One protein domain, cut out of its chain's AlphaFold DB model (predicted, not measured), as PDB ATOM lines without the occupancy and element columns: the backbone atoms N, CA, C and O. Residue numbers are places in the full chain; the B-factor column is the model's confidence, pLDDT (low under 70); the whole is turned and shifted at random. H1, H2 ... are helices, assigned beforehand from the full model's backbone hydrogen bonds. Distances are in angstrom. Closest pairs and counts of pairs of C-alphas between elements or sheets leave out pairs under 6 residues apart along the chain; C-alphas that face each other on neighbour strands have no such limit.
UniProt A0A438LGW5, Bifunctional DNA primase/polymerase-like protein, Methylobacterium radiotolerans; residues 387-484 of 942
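What this domain is: This is residues 387 to 484 of the 942 residues of the protein "Bifunctional DNA primase/polymerase-like protein" of Methylobacterium radiotolerans (UniProt A0A438LGW5). Helix H4 is the core: H6 crosses it, H2 packs on it and H5 folds back from it as a hairpin. H1 makes a corner with H2 and H6, and the long loop 410 to 429 reaches out to 26 A from the mean C-alpha. The printed part has 98 residues with six named helices, H1 to H6 in chain order, and no named strand: all helix, compact, radius of gyration of the C-alphas 13.9 A, spans 39 by 33 by 22 A.

How they stand to each other: Start at H6, residues 469 to 482; its residues 473 to 477 alone touch H4, residues 437 to 446, about perpendicular at 84 degrees, the closest C-alphas being Ala 437 and Leu 474, 6.0 A. H5, residues 448 to 461, touches H4 with 450 to 452 alone, closest C-alphas Arg 444 and Phe 451, 5.2 A. H2, residues 398 to 409, touches H4 with 400 to 405 alone, closest C-alphas Leu 401 and Ala 442, 4.8 A. H1, residues 387 to 393, touches H6, closest C-alphas Ala 392 and Arg 482, 4.5 A. H3, residues 430 to 435, only just touches H6, with 3 pairs of C-alphas within 8 A, the closest Val 434 and Ser 473, 6.1 A. Every O i to N i+4 pair is within hydrogen-bond range in H1 to H6.

Where its parts are: Find C-alpha 387, where H1 begins, at (-44.127, 14.643, 5.979); H6, 19.7 A long, ends at C-alpha 482, (-53.769, 21.675, 10.613).

The domain as a whole: The printed part has no cut; the link H2 to H3 is long, and pLDDT is under 70 at 406, 409 to 423 and 465 to 468.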
ATOM      1  N   ILE A 387     -43.784  15.227   4.679       93.31
ATOM      2  CA  ILE A 387     -44.127  14.643   5.979       93.31
ATOM      3  C   ILE A 387     -44.723  15.695   6.922       93.31
ATOM      4  O   ILE A 387     -45.651  15.372   7.659       93.31
ATOM      5  N   ALA A 388     -44.279  16.953   6.874       93.12
ATOM      6  CA  ALA A 388     -44.873  18.035   7.657       93.12
ATOM      7  C   ALA A 388     -46.330  18.319   7.256       93.12
ATOM      8  O   ALA A 388     -47.186  18.461   8.130       93.12
ATOM      9  N   CYS A 389     -46.642  18.326   5.954       94.88
ATOM     10  CA  CYS A 389     -48.021  18.399   5.465       94.88
ATOM     11  C   CYS A 389     -48.860  17.207   5.951       94.88
ATOM     12  O   CYS A 389     -50.005  17.388   6.371       94.88
ATOM     13  N   LEU A 390     -48.297  15.996   5.937       96.00
ATOM     14  CA  LEU A 390     -48.989  14.796   6.406       96.00
ATOM     15  C   LEU A 390     -49.210  14.813   7.929       96.00
ATOM     16  O   LEU A 390     -50.299  14.477   8.390       96.00
ATOM     17  N   ALA A 391     -48.220  15.265   8.705       96.38
ATOM     18  CA  ALA A 391     -48.322  15.478  10.148       96.38
ATOM     19  C   ALA A 391     -49.433  16.485  10.473       96.38
ATOM     20  O   ALA A 391     -50.314  16.199  11.287       96.38
ATOM     21  N   ALA A 392     -49.457  17.616   9.764       96.06
ATOM     22  CA  ALA A 392     -50.502  18.623   9.890       96.06
ATOM     23  C   ALA A 392     -51.893  18.044   9.587       96.06
ATOM     24  O   ALA A 392     -52.832  18.290  10.343       96.06
ATOM     25  N   ALA A 393     -52.025  17.210   8.548       95.88
ATOM     26  CA  ALA A 393     -53.286  16.557   8.182       95.88
ATOM     27  C   ALA A 393     -53.862  15.681   9.314       95.88
ATOM     28  O   ALA A 393     -55.079  15.568   9.482       95.88
ATOM     29  N   VAL A 394     -53.004  15.097  10.151       95.12
ATOM     30  CA  VAL A 394     -53.410  14.298  11.320       95.12
ATOM     31  C   VAL A 394     -53.402  15.082  12.636       95.12
ATOM     32  O   VAL A 394     -53.635  14.501  13.693       95.12
ATOM     33  N   GLY A 395     -53.223  16.406  12.586       94.62
ATOM     34  CA  GLY A 395     -53.251  17.282  13.762       94.62
ATOM     35  C   GLY A 395     -51.979  17.231  14.611       94.62
ATOM     36  O   GLY A 395     -52.041  17.498  15.807       94.62
ATOM     37  N   LEU A 396     -50.842  16.871  14.014       95.88
ATOM     38  CA  LEU A 396     -49.533  16.849  14.660       95.88
ATOM     39  C   LEU A 396     -48.620  17.930  14.078       95.88
ATOM     40  O   LEU A 396     -48.605  18.179  12.875       95.88
ATOM     41  N   ASP A 397     -47.819  18.553  14.937       93.56
ATOM     42  CA  ASP A 397     -46.821  19.544  14.539       93.56
ATOM     43  C   ASP A 397     -45.453  18.874  14.353       93.56
ATOM     44  O   ASP A 397     -44.873  18.335  15.299       93.56
ATOM     45  N   TRP A 398     -44.943  18.890  13.119       93.31
ATOM     46  CA  TRP A 398     -43.710  18.189  12.749       93.31
ATOM     47  C   TRP A 398     -42.479  18.670  13.528       93.31
ATOM     48  O   TRP A 398     -41.728  17.853  14.062       93.31
ATOM     49  N   ALA A 399     -42.318  19.986  13.681       85.75
ATOM     50  CA  ALA A 399     -41.207  20.563  14.435       85.75
ATOM     51  C   ALA A 399     -41.256  20.158  15.919       85.75
ATOM     52  O   ALA A 399     -40.229  19.830  16.519       85.75
ATOM     53  N   SER A 400     -42.452  20.113  16.509       88.38
ATOM     54  CA  SER A 400     -42.655  19.668  17.891       88.38
ATOM     55  C   SER A 400     -42.357  18.180  18.073       88.38
ATOM     56  O   SER A 400     -41.755  17.809  19.082       88.38
ATOM     57  N   LEU A 401     -42.708  17.332  17.098       89.75
ATOM     58  CA  LEU A 401     -42.328  15.913  17.093       89.75
ATOM     59  C   LEU A 401     -40.805  15.743  17.048       89.75
ATOM     60  O   LEU A 401     -40.250  14.996  17.851       89.75
ATOM     61  N   GLN A 402     -40.109  16.455  16.158       85.31
ATOM     62  CA  GLN A 402     -38.646  16.397  16.072       85.31
ATOM     63  C   GLN A 402     -37.984  16.871  17.375       85.31
ATOM     64  O   GLN A 402     -37.098  16.194  17.904       85.31
ATOM     65  N   ALA A 403     -38.446  17.999  17.924       75.94
ATOM     66  CA  ALA A 403     -37.913  18.566  19.156       75.94
ATOM     67  C   ALA A 403     -38.134  17.642  20.363       75.94
ATOM     68  O   ALA A 403     -37.209  17.422  21.142       75.94
ATOM     69  N   GLU A 404     -39.333  17.074  20.525       83.56
ATOM     70  CA  GLU A 404     -39.607  16.172  21.647       83.56
ATOM     71  C   GLU A 404     -38.897  14.825  21.483       83.56
ATOM     72  O   GLU A 404     -38.327  14.324  22.446       83.56
ATOM     73  N   HIS A 405     -38.816  14.276  20.269       82.38
ATOM     74  CA  HIS A 405     -38.034  13.066  20.007       82.38
ATOM     75  C   HIS A 405     -36.550  13.257  20.369       82.38
ATOM     76  O   HIS A 405     -35.945  12.372  20.981       82.38
ATOM     77  N   ALA A 406     -35.976  14.426  20.058       65.75
ATOM     78  CA  ALA A 406     -34.623  14.779  20.474       65.75
ATOM     79  C   ALA A 406     -34.493  14.862  22.005       65.75
ATOM     80  O   ALA A 406     -33.553  14.295  22.556       65.75
ATOM     81  N   ARG A 407     -35.453  15.484  22.706       73.00
ATOM     82  CA  ARG A 407     -35.444  15.545  24.181       73.00
ATOM     83  C   ARG A 407     -35.488  14.164  24.827       73.00
ATOM     84  O   ARG A 407     -34.734  13.922  25.756       73.00
ATOM     85  N   ILE A 408     -36.323  13.259  24.316       70.38
ATOM     86  CA  ILE A 408     -36.454  11.900  24.864       70.38
ATOM     87  C   ILE A 408     -35.168  11.088  24.669       70.38
ATOM     88  O   ILE A 408     -34.827  10.247  25.497       70.38
ATOM     89  N   ARG A 409     -34.453  11.306  23.559       61.34
ATOM     90  CA  ARG A 409     -33.222  10.562  23.258       61.34
ATOM     91  C   ARG A 409     -31.958  11.151  23.872       61.34
ATOM     92  O   ARG A 409     -30.997  10.405  24.051       61.34
ATOM     93  N   PHE A 410     -31.937  12.448  24.142       50.69
ATOM     94  CA  PHE A 410     -30.730  13.183  24.503       50.69
ATOM     95  C   PHE A 410     -30.964  14.064  25.732       50.69
ATOM     96  O   PHE A 410     -30.674  15.253  25.640       50.69
ATOM     97  N   ASP A 411     -31.522  13.494  26.818       52.34
ATOM     98  CA  ASP A 411     -31.810  14.162  28.107       52.34
ATOM     99  C   ASP A 411     -30.976  15.436  28.279       52.34
ATOM    100  O   ASP A 411     -29.745  15.374  28.318       52.34
ATOM    101  N   GLN A 412     -31.647  16.594  28.264       47.19
ATOM    102  CA  GLN A 412     -30.980  17.885  28.137       47.19
ATOM    103  C   GLN A 412     -30.127  18.163  29.377       47.19
ATOM    104  O   GLN A 412     -30.629  18.593  30.418       47.19
ATOM    105  N   LEU A 413     -28.832  17.907  29.232       44.56
ATOM    106  CA  LEU A 413     -27.805  18.399  30.126       44.56
ATOM    107  C   LEU A 413     -27.514  19.860  29.769       44.56
ATOM    108  O   LEU A 413     -27.478  20.219  28.587       44.56
ATOM    109  N   ASP A 414     -27.341  20.703  30.776       47.72
ATOM    110  CA  ASP A 414     -26.768  22.030  30.597       47.72
ATOM    111  C   ASP A 414     -25.267  21.944  30.253       47.72
ATOM    112  O   ASP A 414     -24.693  20.861  30.096       47.72
ATOM    113  N   GLU A 415     -24.625  23.102  30.085       38.62
ATOM    114  CA  GLU A 415     -23.207  23.204  29.708       38.62
ATOM    115  C   GLU A 415     -22.255  22.521  30.712       38.62
ATOM    116  O   GLU A 415     -21.125  22.191  30.345       38.62
ATOM    117  N   ASP A 416     -22.723  22.242  31.934       37.97
ATOM    118  CA  ASP A 416     -21.971  21.596  33.013       37.97
ATOM    119  C   ASP A 416     -22.275  20.091  33.150       37.97
ATOM    120  O   ASP A 416     -21.680  19.405  33.987       37.97
ATOM    121  N   GLY A 417     -23.153  19.536  32.308       37.69
ATOM    122  CA  GLY A 417     -23.529  18.126  32.382       37.69
ATOM    123  C   GLY A 417     -24.605  17.826  33.433       37.69
ATOM    124  O   GLY A 417     -24.785  16.657  33.776       37.69
ATOM    125  N   GLU A 418     -25.308  18.845  33.940       38.31
ATOM    126  CA  GLU A 418     -26.390  18.712  34.918       38.31
ATOM    127  C   GLU A 418     -27.768  18.790  34.229       38.31
ATOM    128  O   GLU A 418     -27.928  19.497  33.234       38.31
ATOM    129  N   PRO A 419     -28.805  18.084  34.715       44.91
ATOM    130  CA  PRO A 419     -30.141  18.169  34.128       44.91
ATOM    131  C   PRO A 419     -30.682  19.605  34.191       44.91
ATOM    132  O   PRO A 419     -30.736  20.198  35.274       44.91
ATOM    133  N   LEU A 420     -31.144  20.150  33.056       47.31
ATOM    134  CA  LEU A 420     -31.799  21.463  33.011       47.31
ATOM    135  C   LEU A 420     -32.932  21.523  34.051       47.31
ATOM    136  O   LEU A 420     -33.914  20.784  33.971       47.31
ATOM    137  N   ARG A 421     -32.801  22.419  35.040       44.94
ATOM    138  CA  ARG A 421     -33.776  22.597  36.129       44.94
ATOM    139  C   ARG A 421     -35.045  23.299  35.636       44.94
ATOM    140  O   ARG A 421     -35.295  24.455  35.968       44.94
ATOM    141  N   SER A 422     -35.857  22.602  34.851       55.78
ATOM    142  CA  SER A 422     -37.276  22.920  34.678       55.78
ATOM    143  C   SER A 422     -38.108  22.131  35.686       55.78
ATOM    144  O   SER A 422     -37.727  21.019  36.049       55.78
ATOM    145  N   THR A 423     -39.254  22.674  36.106       58.28
ATOM    146  CA  THR A 423     -40.265  21.911  36.851       58.28
ATOM    147  C   THR A 423     -40.536  20.589  36.120       58.28
ATOM    148  O   THR A 423     -40.816  20.648  34.913       58.28
ATOM    149  N   PRO A 424     -40.422  19.426  36.796       74.62
ATOM    150  CA  PRO A 424     -40.755  18.133  36.211       74.62
ATOM    151  C   PRO A 424     -42.131  18.202  35.560       74.62
ATOM    152  O   PRO A 424     -43.030  18.869  36.076       74.62
ATOM    153  N   ALA A 425     -42.283  17.568  34.401       77.94
ATOM    154  CA  ALA A 425     -43.529  17.665  33.654       77.94
ATOM    155  C   ALA A 425     -44.715  17.166  34.481       77.94
ATOM    156  O   ALA A 425     -45.794  17.724  34.371       77.94
ATOM    157  N   GLU A 426     -44.489  16.203  35.368       81.50
ATOM    158  CA  GLU A 426     -45.435  15.635  36.325       81.50
ATOM    159  C   GLU A 426     -46.022  16.674  37.306       81.50
ATOM    160  O   GLU A 426     -47.148  16.501  37.770       81.50
ATOM    161  N   ASP A 427     -45.300  17.769  37.567       81.81
ATOM    162  CA  ASP A 427     -45.662  18.826  38.523       81.81
ATOM    163  C   ASP A 427     -46.249  20.087  37.845       81.81
ATOM    164  O   ASP A 427     -46.426  21.130  38.483       81.81
ATOM    165  N   TRP A 428     -46.520  20.040  36.538       86.06
ATOM    166  CA  TRP A 428     -47.040  21.182  35.777       86.06
ATOM    167  C   TRP A 428     -48.436  21.629  36.226       86.06
ATOM    168  O   TRP A 428     -49.337  20.819  36.439       86.06
ATOM    169  N   SER A 429     -48.641  22.948  36.307       85.75
ATOM    170  CA  SER A 429     -49.950  23.545  36.583       85.75
ATOM    171  C   SER A 429     -50.842  23.565  35.336       85.75
ATOM    172  O   SER A 429     -50.369  23.432  34.209       85.75
ATOM    173  N   ARG A 430     -52.144  23.844  35.493       83.50
ATOM    174  CA  ARG A 430     -53.078  23.995  34.356       83.50
ATOM    175  C   ARG A 430     -52.607  25.031  33.322       83.50
ATOM    176  O   ARG A 430     -52.822  24.840  32.129       83.50
ATOM    177  N   ALA A 431     -51.970  26.118  33.763       84.56
ATOM    178  CA  ALA A 431     -51.415  27.125  32.859       84.56
ATOM    179  C   ALA A 431     -50.216  26.578  32.064       84.56
ATOM    180  O   ALA A 431     -50.091  26.860  30.873       84.56
ATOM    181  N   ASP A 432     -49.387  25.745  32.698       85.50
ATOM    182  CA  ASP A 432     -48.242  25.096  32.055       85.50
ATOM    183  C   ASP A 432     -48.692  24.059  31.019       85.50
ATOM    184  O   ASP A 432     -48.092  23.982  29.948       85.50
ATOM    185  N   LEU A 433     -49.780  23.318  31.277       86.94
ATOM    186  CA  LEU A 433     -50.357  22.385  30.295       86.94
ATOM    187  C   LEU A 433     -50.805  23.105  29.018       86.94
ATOM    188  O   LEU A 433     -50.544  22.631  27.913       86.94
ATOM    189  N   VAL A 434     -51.447  24.270  29.160       85.00
ATOM    190  CA  VAL A 434     -51.852  25.109  28.019       85.00
ATOM    191  C   VAL A 434     -50.625  25.664  27.292       85.00
ATOM    192  O   VAL A 434     -50.557  25.600  26.068       85.00
ATOM    193  N   ALA A 435     -49.624  26.157  28.028       84.19
ATOM    194  CA  ALA A 435     -48.400  26.704  27.444       84.19
ATOM    195  C   ALA A 435     -47.543  25.651  26.713       84.19
ATOM    196  O   ALA A 435     -46.787  25.998  25.808       84.19
ATOM    197  N   ASN A 436     -47.666  24.372  27.085       87.19
ATOM    198  CA  ASN A 436     -46.880  23.267  26.534       87.19
ATOM    199  C   ASN A 436     -47.701  22.308  25.651       87.19
ATOM    200  O   ASN A 436     -47.240  21.200  25.373       87.19
ATOM    201  N   ALA A 437     -48.883  22.710  25.173       88.25
ATOM    202  CA  ALA A 437     -49.797  21.840  24.425       88.25
ATOM    203  C   ALA A 437     -49.132  21.115  23.233       88.25
ATOM    204  O   ALA A 437     -49.293  19.902  23.094       88.25
ATOM    205  N   SER A 438     -48.306  21.806  22.435       87.31
ATOM    206  CA  SER A 438     -47.560  21.215  21.306       87.31
ATOM    207  C   SER A 438     -46.594  20.112  21.745       87.31
ATOM    208  O   SER A 438     -46.482  19.066  21.104       87.31
ATOM    209  N   ARG A 439     -45.921  20.317  22.884       90.31
ATOM    210  CA  ARG A 439     -45.003  19.339  23.470       90.31
ATOM    211  C   ARG A 439     -45.756  18.123  24.000       90.31
ATOM    212  O   ARG A 439     -45.315  16.998  23.791       90.31
ATOM    213  N   ILE A 440     -46.896  18.341  24.651       91.25
ATOM    214  CA  ILE A 440     -47.749  17.268  25.172       91.25
ATOM    215  C   ILE A 440     -48.309  16.426  24.017       91.25
ATOM    216  O   ILE A 440     -48.249  15.197  24.072       91.25
ATOM    217  N   ALA A 441     -48.782  17.067  22.944       92.19
ATOM    218  CA  ALA A 441     -49.248  16.391  21.734       92.19
ATOM    219  C   ALA A 441     -48.137  15.541  21.088       92.19
ATOM    220  O   ALA A 441     -48.358  14.370  20.769       92.19
ATOM    221  N   ALA A 442     -46.922  16.090  20.970       91.19
ATOM    222  CA  ALA A 442     -45.763  15.359  20.463       91.19
ATOM    223  C   ALA A 442     -45.380  14.174  21.368       91.19
ATOM    224  O   ALA A 442     -45.183  13.060  20.881       91.19
ATOM    225  N   ARG A 443     -45.345  14.375  22.692       90.69
ATOM    226  CA  ARG A 443     -45.045  13.323  23.675       90.69
ATOM    227  C   ARG A 443     -46.054  12.181  23.603       90.69
ATOM    228  O   ARG A 443     -45.648  11.021  23.578       90.69
ATOM    229  N   ARG A 444     -47.347  12.498  23.490       92.25
ATOM    230  CA  ARG A 444     -48.427  11.517  23.316       92.25
ATOM    231  C   ARG A 444     -48.235  10.660  22.063       92.25
ATOM    232  O   ARG A 444     -48.522   9.468  22.101       92.25
ATOM    233  N   ALA A 445     -47.750  11.246  20.970       91.19
ATOM    234  CA  ALA A 445     -47.516  10.528  19.718       91.19
ATOM    235  C   ALA A 445     -46.244   9.654  19.755       91.19
ATOM    236  O   ALA A 445     -46.257   8.524  19.263       91.19
ATOM    237  N   LEU A 446     -45.159  10.161  20.350       89.75
ATOM    238  CA  LEU A 446     -43.838   9.522  20.346       89.75
ATOM    239  C   LEU A 446     -43.656   8.500  21.473       89.75
ATOM    240  O   LEU A 446     -43.065   7.446  21.258       89.75
ATOM    241  N   ALA A 447     -44.155   8.790  22.674       87.31
ATOM    242  CA  ALA A 447     -44.004   7.950  23.860       87.31
ATOM    243  C   ALA A 447     -45.320   7.898  24.666       87.31
ATOM    244  O   ALA A 447     -45.416   8.488  25.744       87.31
ATOM    245  N   PRO A 448     -46.344   7.168  24.175       83.94
ATOM    246  CA  PRO A 448     -47.674   7.136  24.792       83.94
ATOM    247  C   PRO A 448     -47.667   6.739  26.273       83.94
ATOM    248  O   PRO A 448     -48.417   7.300  27.056       83.94
ATOM    249  N   LYS A 449     -46.774   5.825  26.676       79.44
ATOM    250  CA  LYS A 449     -46.660   5.376  28.073       79.44
ATOM    251  C   LYS A 449     -46.134   6.463  29.011       79.44
ATOM    252  O   LYS A 449     -46.590   6.556  30.146       79.44
ATOM    253  N   ASP A 450     -45.185   7.270  28.540       79.81
ATOM    254  CA  ASP A 450     -44.648   8.395  29.311       79.81
ATOM    255  C   ASP A 450     -45.711   9.491  29.431       79.81
ATOM    256  O   ASP A 450     -45.898  10.071  30.496       79.81
ATOM    257  N   PHE A 451     -46.461   9.724  28.350       86.38
ATOM    258  CA  PHE A 451     -47.623  10.606  28.375       86.38
ATOM    259  C   PHE A 451     -48.700  10.121  29.358       86.38
ATOM    260  O   PHE A 451     -49.229  10.940  30.103       86.38
ATOM    261  N   ASP A 452     -48.999   8.819  29.413       81.81
ATOM    262  CA  ASP A 452     -49.966   8.265  30.371       81.81
ATOM    263  C   ASP A 452     -49.515   8.501  31.823       81.81
ATOM    264  O   ASP A 452     -50.335   8.822  32.684       81.81
ATOM    265  N   ALA A 453     -48.208   8.415  32.095       77.56
ATOM    266  CA  ALA A 453     -47.643   8.731  33.406       77.56
ATOM    267  C   ALA A 453     -47.765  10.227  33.751       77.56
ATOM    268  O   ALA A 453     -48.165  10.564  34.867       77.56
ATOM    269  N   TRP A 454     -47.480  11.120  32.796       84.00
ATOM    270  CA  TRP A 454     -47.677  12.567  32.957       84.00
ATOM    271  C   TRP A 454     -49.140  12.912  33.222       84.00
ATOM    272  O   TRP A 454     -49.454  13.604  34.188       84.00
ATOM    273  N   ARG A 455     -50.044  12.371  32.401       81.00
ATOM    274  CA  ARG A 455     -51.486  12.564  32.533       81.00
ATOM    275  C   ARG A 455     -51.976  12.135  33.911       81.00
ATOM    276  O   ARG A 455     -52.674  12.901  34.566       81.00
ATOM    277  N   PHE A 456     -51.563  10.957  34.372       79.31
ATOM    278  CA  PHE A 456     -51.920  10.456  35.695       79.31
ATOM    279  C   PHE A 456     -51.443  11.387  36.825       79.31
ATOM    280  O   PHE A 456     -52.184  11.646  37.773       79.31
ATOM    281  N   ALA A 457     -50.234  11.952  36.720       75.00
ATOM    282  CA  ALA A 457     -49.729  12.928  37.688       75.00
ATOM    283  C   ALA A 457     -50.534  14.246  37.680       75.00
ATOM    284  O   ALA A 457     -50.844  14.801  38.740       75.00
ATOM    285  N   TRP A 458     -50.944  14.723  36.503       84.00
ATOM    286  CA  TRP A 458     -51.788  15.916  36.362       84.00
ATOM    287  C   TRP A 458     -53.211  15.719  36.886       84.00
ATOM    288  O   TRP A 458     -53.802  16.655  37.425       84.00
ATOM    289  N   GLU A 459     -53.756  14.511  36.752       78.12
ATOM    290  CA  GLU A 459     -55.046  14.130  37.334       78.12
ATOM    291  C   GLU A 459     -54.961  14.115  38.872       78.12
ATOM    292  O   GLU A 459     -55.824  14.672  39.546       78.12
ATOM    293  N   ILE A 460     -53.878  13.580  39.452       72.75
ATOM    294  CA  ILE A 460     -53.678  13.568  40.915       72.75
ATOM    295  C   ILE A 460     -53.477  14.977  41.488       72.75
ATOM    296  O   ILE A 460     -54.020  15.300  42.546       72.75
ATOM    297  N   SER A 461     -52.681  15.817  40.821       76.31
ATOM    298  CA  SER A 461     -52.394  17.189  41.274       76.31
ATOM    299  C   SER A 461     -53.557  18.160  41.045       76.31
ATOM    300  O   SER A 461     -53.557  19.274  41.574       76.31
ATOM    301  N   GLY A 462     -54.558  17.751  40.265       73.19
ATOM    302  CA  GLY A 462     -55.688  18.578  39.863       73.19
ATOM    303  C   GLY A 462     -55.398  19.561  38.728       73.19
ATOM    304  O   GLY A 462     -56.258  20.380  38.396       73.19
ATOM    305  N   ALA A 463     -54.218  19.477  38.106       76.75
ATOM    306  CA  ALA A 463     -53.861  20.253  36.922       76.75
ATOM    307  C   ALA A 463     -54.692  19.861  35.684       76.75
ATOM    308  O   ALA A 463     -54.950  20.718  34.835       76.75
ATOM    309  N   ALA A 464     -55.153  18.605  35.618       72.56
ATOM    310  CA  ALA A 464     -55.980  18.048  34.543       72.56
ATOM    311  C   ALA A 464     -57.283  17.380  35.050       72.56
ATOM    312  O   ALA A 464     -57.701  16.366  34.500       72.56
ATOM    313  N   ASN A 465     -57.928  17.922  36.093       61.44
ATOM    314  CA  ASN A 465     -59.226  17.403  36.564       61.44
ATOM    315  C   ASN A 465     -60.319  17.469  35.472       61.44
ATOM    316  O   ASN A 465     -60.296  18.389  34.656       61.44
ATOM    317  N   ASP A 466     -61.256  16.508  35.534       55.22
ATOM    318  CA  ASP A 466     -62.366  16.059  34.647       55.22
ATOM    319  C   ASP A 466     -63.192  17.059  33.780       55.22
ATOM    320  O   ASP A 466     -64.223  16.690  33.222       55.22
ATOM    321  N   ASP A 467     -62.761  18.299  33.565       56.75
ATOM    322  CA  ASP A 467     -63.487  19.311  32.779       56.75
ATOM    323  C   ASP A 467     -63.175  19.274  31.264       56.75
ATOM    324  O   ASP A 467     -63.464  20.236  30.557       56.75
ATOM    325  N   GLY A 468     -62.511  18.233  30.746       68.06
ATOM    326  CA  GLY A 468     -62.124  18.149  29.324       68.06
ATOM    327  C   GLY A 468     -61.063  19.169  28.874       68.06
ATOM    328  O   GLY A 468     -60.657  19.170  27.721       68.06
ATOM    329  N   ALA A 469     -60.543  20.004  29.777       73.88
ATOM    330  CA  ALA A 469     -59.669  21.130  29.436       73.88
ATOM    331  C   ALA A 469     -58.326  20.737  28.784       73.88
ATOM    332  O   ALA A 469     -57.804  21.482  27.953       73.88
ATOM    333  N   LEU A 470     -57.748  19.586  29.155       82.12
ATOM    334  CA  LEU A 470     -56.559  19.048  28.481       82.12
ATOM    335  C   LEU A 470     -56.904  18.597  27.056       82.12
ATOM    336  O   LEU A 470     -56.150  18.882  26.128       82.12
ATOM    337  N   ASP A 471     -58.051  17.940  26.883       84.88
ATOM    338  CA  ASP A 471     -58.534  17.504  25.574       84.88
ATOM    339  C   ASP A 471     -58.885  18.707  24.683       84.88
ATOM    340  O   ASP A 471     -58.513  18.709  23.512       84.88
ATOM    341  N   ASP A 472     -59.474  19.771  25.238       85.12
ATOM    342  CA  ASP A 472     -59.719  21.041  24.545       85.12
ATOM    343  C   ASP A 472     -58.411  21.712  24.103       85.12
ATOM    344  O   ASP A 472     -58.305  22.199  22.977       85.12
ATOM    345  N   SER A 473     -57.390  21.715  24.968       85.75
ATOM    346  CA  SER A 473     -56.061  22.258  24.655       85.75
ATOM    347  C   SER A 473     -55.384  21.471  23.528       85.75
ATOM    348  O   SER A 473     -54.878  22.052  22.568       85.75
ATOM    349  N   LEU A 474     -55.436  20.135  23.590       88.56
ATOM    350  CA  LEU A 474     -54.910  19.263  22.538       88.56
ATOM    351  C   LEU A 474     -55.715  19.381  21.234       88.56
ATOM    352  O   LEU A 474     -55.132  19.315  20.153       88.56
ATOM    353  N   ALA A 475     -57.031  19.590  21.309       89.12
ATOM    354  CA  ALA A 475     -57.880  19.822  20.144       89.12
ATOM    355  C   ALA A 475     -57.581  21.175  19.479       89.12
ATOM    356  O   ALA A 475     -57.485  21.249  18.251       89.12
ATOM    357  N   ALA A 476     -57.381  22.232  20.273       89.19
ATOM    358  CA  ALA A 476     -56.953  23.541  19.787       89.19
ATOM    359  C   ALA A 476     -55.563  23.471  19.136       89.19
ATOM    360  O   ALA A 476     -55.349  24.042  18.066       89.19
ATOM    361  N   GLU A 477     -54.640  22.713  19.730       92.50
ATOM    362  CA  GLU A 477     -53.310  22.488  19.169       92.50
ATOM    363  C   GLU A 477     -53.357  21.683  17.864       92.50
ATOM    364  O   GLU A 477     -52.698  22.048  16.891       92.50
ATOM    365  N   ALA A 478     -54.191  20.646  17.783       91.50
ATOM    366  CA  ALA A 478     -54.405  19.904  16.543       91.50
ATOM    367  C   ALA A 478     -55.004  20.794  15.439       91.50
ATOM    368  O   ALA A 478     -54.632  20.670  14.271       91.50
ATOM    369  N   ALA A 479     -55.906  21.719  15.789       90.62
ATOM    370  CA  ALA A 479     -56.434  22.713  14.856       90.62
ATOM    371  C   ALA A 479     -55.352  23.708  14.395       90.62
ATOM    372  O   ALA A 479     -55.290  24.029  13.208       90.62
ATOM    373  N   ARG A 480     -54.460  24.144  15.297       93.00
ATOM    374  CA  ARG A 480     -53.292  24.972  14.958       93.00
ATOM    375  C   ARG A 480     -52.345  24.236  14.009       93.00
ATOM    376  O   ARG A 480     -51.931  24.817  13.010       93.00
ATOM    377  N   ALA A 481     -52.030  22.973  14.291       91.44
ATOM    378  CA  ALA A 481     -51.166  22.147  13.450       91.44
ATOM    379  C   ALA A 481     -51.750  21.963  12.038       91.44
ATOM    380  O   ALA A 481     -51.028  22.106  11.056       91.44
ATOM    381  N   ARG A 482     -53.070  21.748  11.915       92.12
ATOM    382  CA  ARG A 482     -53.769  21.675  10.613       92.12
ATOM    383  C   ARG A 482     -53.690  22.965   9.798       92.12
ATOM    384  O   ARG A 482     -53.754  22.904   8.577       92.12
ATOM    385  N   ALA A 483     -53.527  24.117  10.449       89.44
ATOM    386  CA  ALA A 483     -53.337  25.405   9.782       89.44
ATOM    387  C   ALA A 483     -51.906  25.614   9.246       89.44
ATOM    388  O   ALA A 483     -51.586  26.709   8.779       89.44
ATOM    389  N   TYR A 484     -51.038  24.595   9.310       89.25
ATOM    390  CA  TYR A 484     -49.719  24.627   8.688       89.25
ATOM    391  C   TYR A 484     -49.831  24.973   7.201       89.25
ATOM    392  O   TYR A 484     -50.453  24.262   6.415       89.25
TER     393      TYR A 484